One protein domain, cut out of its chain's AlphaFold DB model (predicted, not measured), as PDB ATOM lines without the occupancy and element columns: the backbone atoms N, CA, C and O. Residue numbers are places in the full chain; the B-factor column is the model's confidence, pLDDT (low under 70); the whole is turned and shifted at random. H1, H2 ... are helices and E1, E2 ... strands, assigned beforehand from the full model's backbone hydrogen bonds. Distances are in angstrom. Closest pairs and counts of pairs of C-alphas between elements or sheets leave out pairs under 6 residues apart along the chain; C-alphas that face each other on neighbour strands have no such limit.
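AT A GLANCE: This is residues 12 to 87 of the 94 residues of an uncharacterized protein of Neorhizobium galegae bv. officinalis bv. officinalis str. HAMBI 1141 (UniProt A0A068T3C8). A narrow, twisted wall of three long strands has the short helix H1 at one end, while the long helix H2 leaves the other end as an arm, residues 73 to 87 sticking out. The sheet, E1, E2, E3, is antiparallel. The 76 printed residues, ordered E1, E2, H1, E3, H2, are mixed in class and loose, radius of gyration 15.0 A, spanning 39 by 38 by 24 A.

HOW THE PARTS SIT: E1, residues 21 to 30, and E2, residues 33 to 41, form a hairpin; N 26 and O 37 are 2.9 A apart. H1, residues 44 to 52, is on the sheet; its closest C-alphas with E2 are Leu 47 and Ala 41, 5.5 A. E3, residues 58 to 64, is antiparallel to E2; N 36 and O 62 are 2.9 A apart. H2, residues 66 to 86, only grazes the sheet with residues 66 to 72. Both helices have every O i to N i+4 pair within hydrogen-bond range. H1 and H2 are apart.

IN THESE COORDINATES: E1, 26.8 A, begins at C-alpha 21 (108.857, -16.075, 53.771). E2 measures 26.2 A, H1 12.4 A, E3 19.7 A. H2, 30.7 A, ends at C-alpha 86 (104.854, -14.397, 31.938).

THE WHOLE: The farthest C-alphas, Val 31 and Val 87, are 39.9 A apart. The printed part has no cut. Residues 12, 14 to 21, 56 and 87 are under pLDDT 70.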
ATOM      1  N   ARG A  12     121.106 -10.642  52.267       65.56
ATOM      2  CA  ARG A  12     121.891 -11.770  51.747       65.56
ATOM      3  C   ARG A  12     122.940 -11.298  50.731       65.56
ATOM      4  O   ARG A  12     124.012 -11.889  50.656       65.56
ATOM      5  N   SER A  13     122.632 -10.247  49.971       70.69
ATOM      6  CA  SER A  13     123.532  -9.528  49.050       70.69
ATOM      7  C   SER A  13     123.093  -8.059  48.932       70.69
ATOM      8  O   SER A  13     122.050  -7.718  49.477       70.69
ATOM      9  N   GLU A  14     123.839  -7.190  48.233       56.34
ATOM     10  CA  GLU A  14     123.664  -5.715  48.234       56.34
ATOM     11  C   GLU A  14     122.225  -5.185  48.098       56.34
ATOM     12  O   GLU A  14     121.956  -4.079  48.575       56.34
ATOM     13  N   ASN A  15     121.304  -5.949  47.498       62.34
ATOM     14  CA  ASN A  15     119.884  -5.599  47.395       62.34
ATOM     15  C   ASN A  15     118.916  -6.770  47.665       62.34
ATOM     16  O   ASN A  15     117.717  -6.619  47.450       62.34
ATOM     17  N   ASP A  16     119.408  -7.922  48.127       67.19
ATOM     18  CA  ASP A  16     118.570  -9.099  48.383       67.19
ATOM     19  C   ASP A  16     118.311  -9.226  49.881       67.19
ATOM     20  O   ASP A  16     119.231  -9.517  50.649       67.19
ATOM     21  N   LEU A  17     117.081  -8.960  50.321       68.12
ATOM     22  CA  LEU A  17     116.711  -9.131  51.722       68.12
ATOM     23  C   LEU A  17     116.791 -10.619  52.067       68.12
ATOM     24  O   LEU A  17     116.233 -11.455  51.362       68.12
ATOM     25  N   LYS A  18     117.425 -10.967  53.188       69.25
ATOM     26  CA  LYS A  18     117.416 -12.335  53.712       69.25
ATOM     27  C   LYS A  18     116.034 -12.640  54.304       69.25
ATOM     28  O   LYS A  18     115.864 -12.672  55.520       69.25
ATOM     29  N   ALA A  19     115.041 -12.817  53.441       68.12
ATOM     30  CA  ALA A  19     113.677 -13.191  53.773       68.12
ATOM     31  C   ALA A  19     113.324 -14.475  53.018       68.12
ATOM     32  O   ALA A  19     113.354 -14.516  51.795       68.12
ATOM     33  N   ASP A  20     113.013 -15.523  53.773       68.62
ATOM     34  CA  ASP A  20     112.590 -16.822  53.240       68.62
ATOM     35  C   ASP A  20     111.072 -16.841  53.021       68.62
ATOM     36  O   ASP A  20     110.559 -17.439  52.082       68.62
ATOM     37  N   THR A  21     110.317 -16.149  53.881       69.75
ATOM     38  CA  THR A  21     108.857 -16.075  53.771       69.75
ATOM     39  C   THR A  21     108.332 -14.715  54.213       69.75
ATOM     40  O   THR A  21     108.610 -14.258  55.326       69.75
ATOM     41  N   LEU A  22     107.523 -14.093  53.352       71.62
ATOM     42  CA  LEU A  22     106.650 -12.976  53.711       71.62
ATOM     43  C   LEU A  22     105.404 -13.534  54.399       71.62
ATOM     44  O   LEU A  22     104.724 -14.396  53.850       71.62
ATOM     45  N   TYR A  23     105.129 -13.065  55.614       72.75
ATOM     46  CA  TYR A  23     104.053 -13.606  56.447       72.75
ATOM     47  C   TYR A  23     102.872 -12.645  56.592       72.75
ATOM     48  O   TYR A  23     101.727 -13.082  56.592       72.75
ATOM     49  N   ASP A  24     103.150 -11.349  56.718       75.94
ATOM     50  CA  ASP A  24     102.126 -10.320  56.878       75.94
ATOM     51  C   ASP A  24     102.567  -9.061  56.136       75.94
ATOM     52  O   ASP A  24     103.754  -8.733  56.089       75.94
ATOM     53  N   TRP A  25     101.620  -8.349  55.549       82.31
ATOM     54  CA  TRP A  25     101.861  -7.039  54.976       82.31
ATOM     55  C   TRP A  25     100.621  -6.178  55.169       82.31
ATOM     56  O   TRP A  25      99.488  -6.645  55.084       82.31
ATOM     57  N   GLY A  26     100.837  -4.897  55.439       84.81
ATOM     58  CA  GLY A  26      99.740  -3.982  55.702       84.81
ATOM     59  C   GLY A  26     100.128  -2.536  55.475       84.81
ATOM     60  O   GLY A  26     101.297  -2.159  55.561       84.81
ATOM     61  N   VAL A  27      99.116  -1.722  55.201       87.25
ATOM     62  CA  VAL A  27      99.255  -0.278  55.046       87.25
ATOM     63  C   VAL A  27      98.400   0.404  56.102       87.25
ATOM     64  O   VAL A  27      97.231   0.071  56.274       87.25
ATOM     65  N   ALA A  28      98.988   1.359  56.812       88.19
ATOM     66  CA  ALA A  28      98.295   2.205  57.774       88.19
ATOM     67  C   ALA A  28      98.516   3.681  57.439       88.19
ATOM     68  O   ALA A  28      99.464   4.039  56.740       88.19
ATOM     69  N   THR A  29      97.656   4.550  57.960       86.69
ATOM     70  CA  THR A  29      97.835   6.001  57.884       86.69
ATOM     71  C   THR A  29      98.153   6.543  59.271       86.69
ATOM     72  O   THR A  29      97.500   6.206  60.255       86.69
ATOM     73  N   ILE A  30      99.186   7.378  59.363       83.50
ATOM     74  CA  ILE A  30      99.550   8.094  60.589       83.50
ATOM     75  C   ILE A  30      99.807   9.535  60.176       83.50
ATOM     76  O   ILE A  30     100.714   9.764  59.392       83.50
ATOM     77  N   VAL A  31      98.979  10.467  60.660       79.62
ATOM     78  CA  VAL A  31      99.062  11.936  60.482       79.62
ATOM     79  C   VAL A  31      99.890  12.375  59.261       79.62
ATOM     80  O   VAL A  31     101.094  12.577  59.349       79.62
ATOM     81  N   HIS A  32      99.226  12.522  58.111       81.62
ATOM     82  CA  HIS A  32      99.806  12.915  56.810       81.62
ATOM     83  C   HIS A  32     100.825  11.956  56.174       81.62
ATOM     84  O   HIS A  32     101.279  12.216  55.058       81.62
ATOM     85  N   HIS A  33     101.123  10.824  56.806       86.88
ATOM     86  CA  HIS A  33     101.975   9.777  56.257       86.88
ATOM     87  C   HIS A  33     101.214   8.475  56.017       86.88
ATOM     88  O   HIS A  33     100.228   8.145  56.684       86.88
ATOM     89  N   VAL A  34     101.723   7.717  55.054       89.44
ATOM     90  CA  VAL A  34     101.369   6.318  54.827       89.44
ATOM     91  C   VAL A  34     102.481   5.473  55.442       89.44
ATOM     92  O   VAL A  34     103.653   5.824  55.345       89.44
ATOM     93  N   VAL A  35     102.139   4.373  56.099       89.06
ATOM     94  CA  VAL A  35     103.100   3.446  56.697       89.06
ATOM     95  C   VAL A  35     102.904   2.079  56.070       89.06
ATOM     96  O   VAL A  35     101.840   1.483  56.219       89.06
ATOM     97  N   LEU A  36     103.938   1.579  55.397       89.25
ATOM     98  CA  LEU A  36     104.006   0.196  54.943       89.25
ATOM     99  C   LEU A  36     104.631  -0.654  56.048       89.25
ATOM    100  O   LEU A  36     105.723  -0.350  56.530       89.25
ATOM    101  N   ARG A  37     103.947  -1.726  56.431       88.12
ATOM    102  CA  ARG A  37     104.428  -2.746  57.359       88.12
ATOM    103  C   ARG A  37     104.629  -4.047  56.597       88.12
ATOM    104  O   ARG A  37     103.718  -4.491  55.908       88.12
ATOM    105  N   VAL A  38     105.789  -4.668  56.773       86.00
ATOM    106  CA  VAL A  38     106.107  -5.982  56.205       86.00
ATOM    107  C   VAL A  38     106.638  -6.883  57.311       86.00
ATOM    108  O   VAL A  38     107.658  -6.583  57.927       86.00
ATOM    109  N   GLY A  39     105.927  -7.970  57.581       84.62
ATOM    110  CA  GLY A  39     106.333  -9.051  58.467       84.62
ATOM    111  C   GLY A  39     106.985 -10.186  57.681       84.62
ATOM    112  O   GLY A  39     106.410 -10.674  56.706       84.62
ATOM    113  N   TYR A  40     108.166 -10.634  58.105       84.94
ATOM    114  CA  TYR A  40     108.925 -11.669  57.399       84.94
ATOM    115  C   TYR A  40     109.691 -12.599  58.347       84.94
ATOM    116  O   TYR A  40     110.070 -12.224  59.459       84.94
ATOM    117  N   ALA A  41     109.944 -13.821  57.883       84.62
ATOM    118  CA  ALA A  41     110.832 -14.787  58.522       84.62
ATOM    119  C   ALA A  41     112.052 -15.038  57.627       84.62
ATOM    120  O   ALA A  41     111.938 -15.072  56.400       84.62
ATOM    121  N   LYS A  42     113.226 -15.228  58.231       83.81
ATOM    122  CA  LYS A  42     114.489 -15.506  57.525       83.81
ATOM    123  C   LYS A  42     114.699 -17.001  57.277       83.81
ATOM    124  O   LYS A  42     115.664 -17.377  56.620       83.81
ATOM    125  N   SER A  43     113.844 -17.845  57.861       82.06
ATOM    126  CA  SER A  43     113.812 -19.297  57.666       82.06
ATOM    127  C   SER A  43     112.465 -19.887  58.092       82.06
ATOM    128  O   SER A  43     111.798 -19.343  58.978       82.06
ATOM    129  N   GLN A  44     112.122 -21.062  57.560       81.38
ATOM    130  CA  GLN A  44     110.979 -21.857  58.026       81.38
ATOM    131  C   GLN A  44     111.006 -22.134  59.543       81.38
ATOM    132  O   GLN A  44     109.982 -22.026  60.214       81.38
ATOM    133  N   ALA A  45     112.179 -22.422  60.115       85.06
ATOM    134  CA  ALA A  45     112.317 -22.669  61.554       85.06
ATOM    135  C   ALA A  45     111.932 -21.440  62.399       85.06
ATOM    136  O   ALA A  45     111.328 -21.561  63.468       85.06
ATOM    137  N   GLU A  46     112.261 -20.243  61.914       82.25
ATOM    138  CA  GLU A  46     111.873 -18.985  62.550       82.25
ATOM    139  C   GLU A  46     110.364 -18.740  62.442       82.25
ATOM    140  O   GLU A  46     109.739 -18.335  63.425       82.25
ATOM    141  N   LEU A  47     109.767 -19.051  61.290       82.25
ATOM    142  CA  LEU A  47     108.321 -18.977  61.088       82.25
ATOM    143  C   LEU A  47     107.566 -19.930  62.028       82.25
ATOM    144  O   LEU A  47     106.588 -19.533  62.666       82.25
ATOM    145  N   ASP A  48     108.035 -21.168  62.164       84.06
ATOM    146  CA  ASP A  48     107.424 -22.168  63.042       84.06
ATOM    147  C   ASP A  48     107.515 -21.753  64.515       84.06
ATOM    148  O   ASP A  48     106.552 -21.896  65.273       84.06
ATOM    149  N   LYS A  49     108.651 -21.177  64.925       84.38
ATOM    150  CA  LYS A  49     108.829 -20.612  66.267       84.38
ATOM    151  C   LYS A  49     107.874 -19.442  66.515       84.38
ATOM    152  O   LYS A  49     107.230 -19.402  67.561       84.38
ATOM    153  N   ALA A  50     107.763 -18.521  65.560       80.50
ATOM    154  CA  ALA A  50     106.880 -17.360  65.632       80.50
ATOM    155  C   ALA A  50     105.405 -17.766  65.800       80.50
ATOM    156  O   ALA A  50     104.730 -17.288  66.714       80.50
ATOM    157  N   ARG A  51     104.939 -18.740  65.004       81.31
ATOM    158  CA  ARG A  51     103.586 -19.315  65.100       81.31
ATOM    159  C   ARG A  51     103.315 -19.949  66.463       81.31
ATOM    160  O   ARG A  51     102.286 -19.669  67.068       81.31
ATOM    161  N   ARG A  52     104.253 -20.752  66.981       86.38
ATOM    162  CA  ARG A  52     104.125 -21.385  68.310       86.38
ATOM    163  C   ARG A  52     104.062 -20.370  69.448       86.38
ATOM    164  O   ARG A  52     103.418 -20.626  70.456       86.38
ATOM    165  N   GLN A  53     104.753 -19.242  69.303       84.56
ATOM    166  CA  GLN A  53     104.833 -18.203  70.332       84.56
ATOM    167  C   GLN A  53     103.769 -17.109  70.176       84.56
ATOM    168  O   GLN A  53     103.752 -16.183  70.982       84.56
ATOM    169  N   ASN A  54     102.912 -17.197  69.151       76.50
ATOM    170  CA  ASN A  54     101.973 -16.145  68.758       76.50
ATOM    171  C   ASN A  54     102.646 -14.758  68.660       76.50
ATOM    172  O   ASN A  54     102.108 -13.745  69.107       76.50
ATOM    173  N   ARG A  55     103.876 -14.724  68.130       73.00
ATOM    174  CA  ARG A  55     104.670 -13.505  67.929       73.00
ATOM    175  C   ARG A  55     104.956 -13.328  66.447       73.00
ATOM    176  O   ARG A  55     105.207 -14.305  65.753       73.00
ATOM    177  N   SER A  56     104.972 -12.089  65.970       67.25
ATOM    178  CA  SER A  56     105.487 -11.783  64.632       67.25
ATOM    179  C   SER A  56     107.016 -11.958  64.628       67.25
ATOM    180  O   SER A  56     107.645 -11.492  65.577       67.25
ATOM    181  N   PRO A  57     107.613 -12.622  63.617       72.00
ATOM    182  CA  PRO A  57     109.050 -12.903  63.578       72.00
ATOM    183  C   PRO A  57     109.877 -11.614  63.452       72.00
ATOM    184  O   PRO A  57     110.298 -11.055  64.461       72.00
ATOM    185  N   ASN A  58     110.057 -11.099  62.234       82.38
ATOM    186  CA  ASN A  58     110.677  -9.800  61.985       82.38
ATOM    187  C   ASN A  58     109.665  -8.865  61.346       82.38
ATOM    188  O   ASN A  58     108.764  -9.303  60.627       82.38
ATOM    189  N   GLN A  59     109.837  -7.569  61.581       81.06
ATOM    190  CA  GLN A  59     108.961  -6.554  61.034       81.06
ATOM    191  C   GLN A  59     109.763  -5.351  60.559       81.06
ATOM    192  O   GLN A  59     110.551  -4.777  61.303       81.06
ATOM    193  N   ILE A  60     109.483  -4.941  59.330       82.31
ATOM    194  CA  ILE A  60     109.930  -3.684  58.751       82.31
ATOM    195  C   ILE A  60     108.737  -2.731  58.733       82.31
ATOM    196  O   ILE A  60     107.619  -3.118  58.386       82.31
ATOM    197  N   GLN A  61     108.979  -1.479  59.114       87.06
ATOM    198  CA  GLN A  61     108.028  -0.385  58.955       87.06
ATOM    199  C   GLN A  61     108.701   0.762  58.222       87.06
ATOM    200  O   GLN A  61     109.767   1.223  58.627       87.06
ATOM    201  N   VAL A  62     108.058   1.228  57.157       87.19
ATOM    202  CA  VAL A  62     108.531   2.356  56.359       87.19
ATOM    203  C   VAL A  62     107.432   3.400  56.309       87.19
ATOM    204  O   VAL A  62     106.349   3.157  55.776       87.19
ATOM    205  N   MET A  63     107.722   4.567  56.874       89.50
ATOM    206  CA  MET A  63     106.878   5.743  56.741       89.50
ATOM    207  C   MET A  63     107.203   6.441  55.421       89.50
ATOM    208  O   MET A  63     108.364   6.683  55.103       89.50
ATOM    209  N   MET A  64     106.173   6.769  54.653       90.94
ATOM    210  CA  MET A  64     106.292   7.380  53.338       90.94
ATOM    211  C   MET A  64     105.299   8.530  53.186       90.94
ATOM    212  O   MET A  64     104.237   8.570  53.812       90.94
ATOM    213  N   SER A  65     105.660   9.503  52.353       92.81
ATOM    214  CA  SER A  65     104.727  10.556  51.959       92.81
ATOM    215  C   SER A  65     103.615   9.974  51.071       92.81
ATOM    216  O   SER A  65     103.834   8.962  50.399       92.81
ATOM    217  N   PRO A  66     102.442  10.626  50.971       91.75
ATOM    218  CA  PRO A  66     101.380  10.186  50.063       91.75
ATOM    219  C   PRO A  66     101.824  10.112  48.595       91.75
ATOM    220  O   PRO A  66     101.327   9.293  47.826       91.75
ATOM    221  N   LYS A  67     102.773  10.966  48.186       94.31
ATOM    222  CA  LYS A  67     103.370  10.915  46.847       94.31
ATOM    223  C   LYS A  67     104.185   9.632  46.653       94.31
ATOM    224  O   LYS A  67     103.909   8.903  45.708       94.31
ATOM    225  N   ALA A  68     105.108   9.336  47.568       91.44
ATOM    226  CA  ALA A  68     105.941   8.135  47.496       91.44
ATOM    227  C   ALA A  68     105.107   6.841  47.565       91.44
ATOM    228  O   ALA A  68     105.401   5.882  46.860       91.44
ATOM    229  N   ALA A  69     104.024   6.833  48.352       91.94
ATOM    230  CA  ALA A  69     103.093   5.704  48.407       91.94
ATOM    231  C   ALA A  69     102.427   5.413  47.054       91.94
ATOM    232  O   ALA A  69     102.318   4.253  46.658       91.94
ATOM    233  N   ARG A  70     102.004   6.457  46.328       94.44
ATOM    234  CA  ARG A  70     101.422   6.311  44.984       94.44
ATOM    235  C   ARG A  70     102.446   5.806  43.973       94.44
ATOM    236  O   ARG A  70     102.162   4.864  43.248       94.44
ATOM    237  N   GLU A  71     103.651   6.371  43.986       94.56
ATOM    238  CA  GLU A  71     104.736   5.933  43.098       94.56
ATOM    239  C   GLU A  71     105.091   4.453  43.319       94.56
ATOM    240  O   GLU A  71     105.281   3.714  42.351       94.56
ATOM    241  N   LEU A  72     105.121   3.998  44.578       91.62
ATOM    242  CA  LEU A  72     105.318   2.586  44.913       91.62
ATOM    243  C   LEU A  72     104.165   1.711  44.398       91.62
ATOM    244  O   LEU A  72     104.417   0.660  43.809       91.62
ATOM    245  N   ALA A  73     102.912   2.137  44.578       92.19
ATOM    246  CA  ALA A  73     101.748   1.400  44.087       92.19
ATOM    247  C   ALA A  73     101.787   1.211  42.558       92.19
ATOM    248  O   ALA A  73     101.566   0.103  42.071       92.19
ATOM    249  N   ASP A  74     102.164   2.248  41.808       95.38
ATOM    250  CA  ASP A  74     102.295   2.181  40.348       95.38
ATOM    251  C   ASP A  74     103.414   1.229  39.896       95.38
ATOM    252  O   ASP A  74     103.333   0.601  38.837       95.38
ATOM    253  N   GLN A  75     104.505   1.135  40.661       93.06
ATOM    254  CA  GLN A  75     105.577   0.173  40.387       93.06
ATOM    255  C   GLN A  75     105.124  -1.264  40.653       93.06
ATOM    256  O   GLN A  75     105.327  -2.128  39.800       93.06
ATOM    257  N   LEU A  76     104.469  -1.505  41.793       90.12
ATOM    258  CA  LEU A  76     103.935  -2.822  42.145       90.12
ATOM    259  C   LEU A  76     102.911  -3.302  41.114       90.12
ATOM    260  O   LEU A  76     102.987  -4.444  40.672       90.12
ATOM    261  N   HIS A  77     102.009  -2.419  40.675       92.38
ATOM    262  CA  HIS A  77     101.031  -2.741  39.638       92.38
ATOM    263  C   HIS A  77     101.708  -3.142  38.322       92.38
ATOM    264  O   HIS A  77     101.397  -4.190  37.766       92.38
ATOM    265  N   ARG A  78     102.691  -2.362  37.853       91.69
ATOM    266  CA  ARG A  78     103.447  -2.695  36.633       91.69
ATOM    267  C   ARG A  78     104.158  -4.040  36.735       91.69
ATOM    268  O   ARG A  78     104.150  -4.800  35.771       91.69
ATOM    269  N   TYR A  79     104.762  -4.328  37.884       88.50
ATOM    270  CA  TYR A  79     105.451  -5.596  38.100       88.50
ATOM    271  C   TYR A  79     104.476  -6.778  38.120       88.50
ATOM    272  O   TYR A  79     104.742  -7.790  37.478       88.50
ATOM    273  N   ALA A  80     103.323  -6.632  38.780       88.69
ATOM    274  CA  ALA A  80     102.271  -7.647  38.792       88.69
ATOM    275  C   ALA A  80     101.758  -7.946  37.377       88.69
ATOM    276  O   ALA A  80     101.765  -9.101  36.963       88.69
ATOM    277  N   THR A  81     101.427  -6.913  36.596       92.31
ATOM    278  CA  THR A  81     100.988  -7.066  35.200       92.31
ATOM    279  C   THR A  81     102.045  -7.763  34.340       92.31
ATOM    280  O   THR A  81     101.722  -8.628  33.526       92.31
ATOM    281  N   ALA A  82     103.325  -7.418  34.520       89.69
ATOM    282  CA  ALA A  82     104.416  -8.076  33.808       89.69
ATOM    283  C   ALA A  82     104.538  -9.559  34.192       89.69
ATOM    284  O   ALA A  82     104.705 -10.399  33.311       89.69
ATOM    285  N   LEU A  83     104.421  -9.894  35.481       87.38
ATOM    286  CA  LEU A  83     104.456 -11.279  35.947       87.38
ATOM    287  C   LEU A  83     103.277 -12.093  35.410       87.38
ATOM    288  O   LEU A  83     103.491 -13.191  34.905       87.38
ATOM    289  N   GLU A  84     102.059 -11.559  35.452       87.81
ATOM    290  CA  GLU A  84     100.873 -12.221  34.891       87.81
ATOM    291  C   GLU A  84     101.043 -12.533  33.399       87.81
ATOM    292  O   GLU A  84     100.679 -13.619  32.955       87.81
ATOM    293  N   ALA A  85     101.683 -11.639  32.641       83.38
ATOM    294  CA  ALA A  85     101.995 -11.865  31.231       83.38
ATOM    295  C   ALA A  85     103.049 -12.968  30.996       83.38
ATOM    296  O   ALA A  85     103.134 -13.507  29.892       83.38
ATOM    297  N   THR A  86     103.855 -13.311  32.009       78.94
ATOM    298  CA  THR A  86     104.854 -14.397  31.938       78.94
ATOM    299  C   THR A  86     104.323 -15.762  32.377       78.94
ATOM    300  O   THR A  86     104.975 -16.773  32.117       78.94
ATOM    301  N   VAL A  87     103.146 -15.827  33.012       67.00
ATOM    302  CA  VAL A  87     102.521 -17.098  33.394       67.00
ATOM    303  C   VAL A  87     101.843 -17.702  32.155       67.00
ATOM    304  O   VAL A  87     100.946 -17.073  31.591       67.00
TER     305      VAL A  87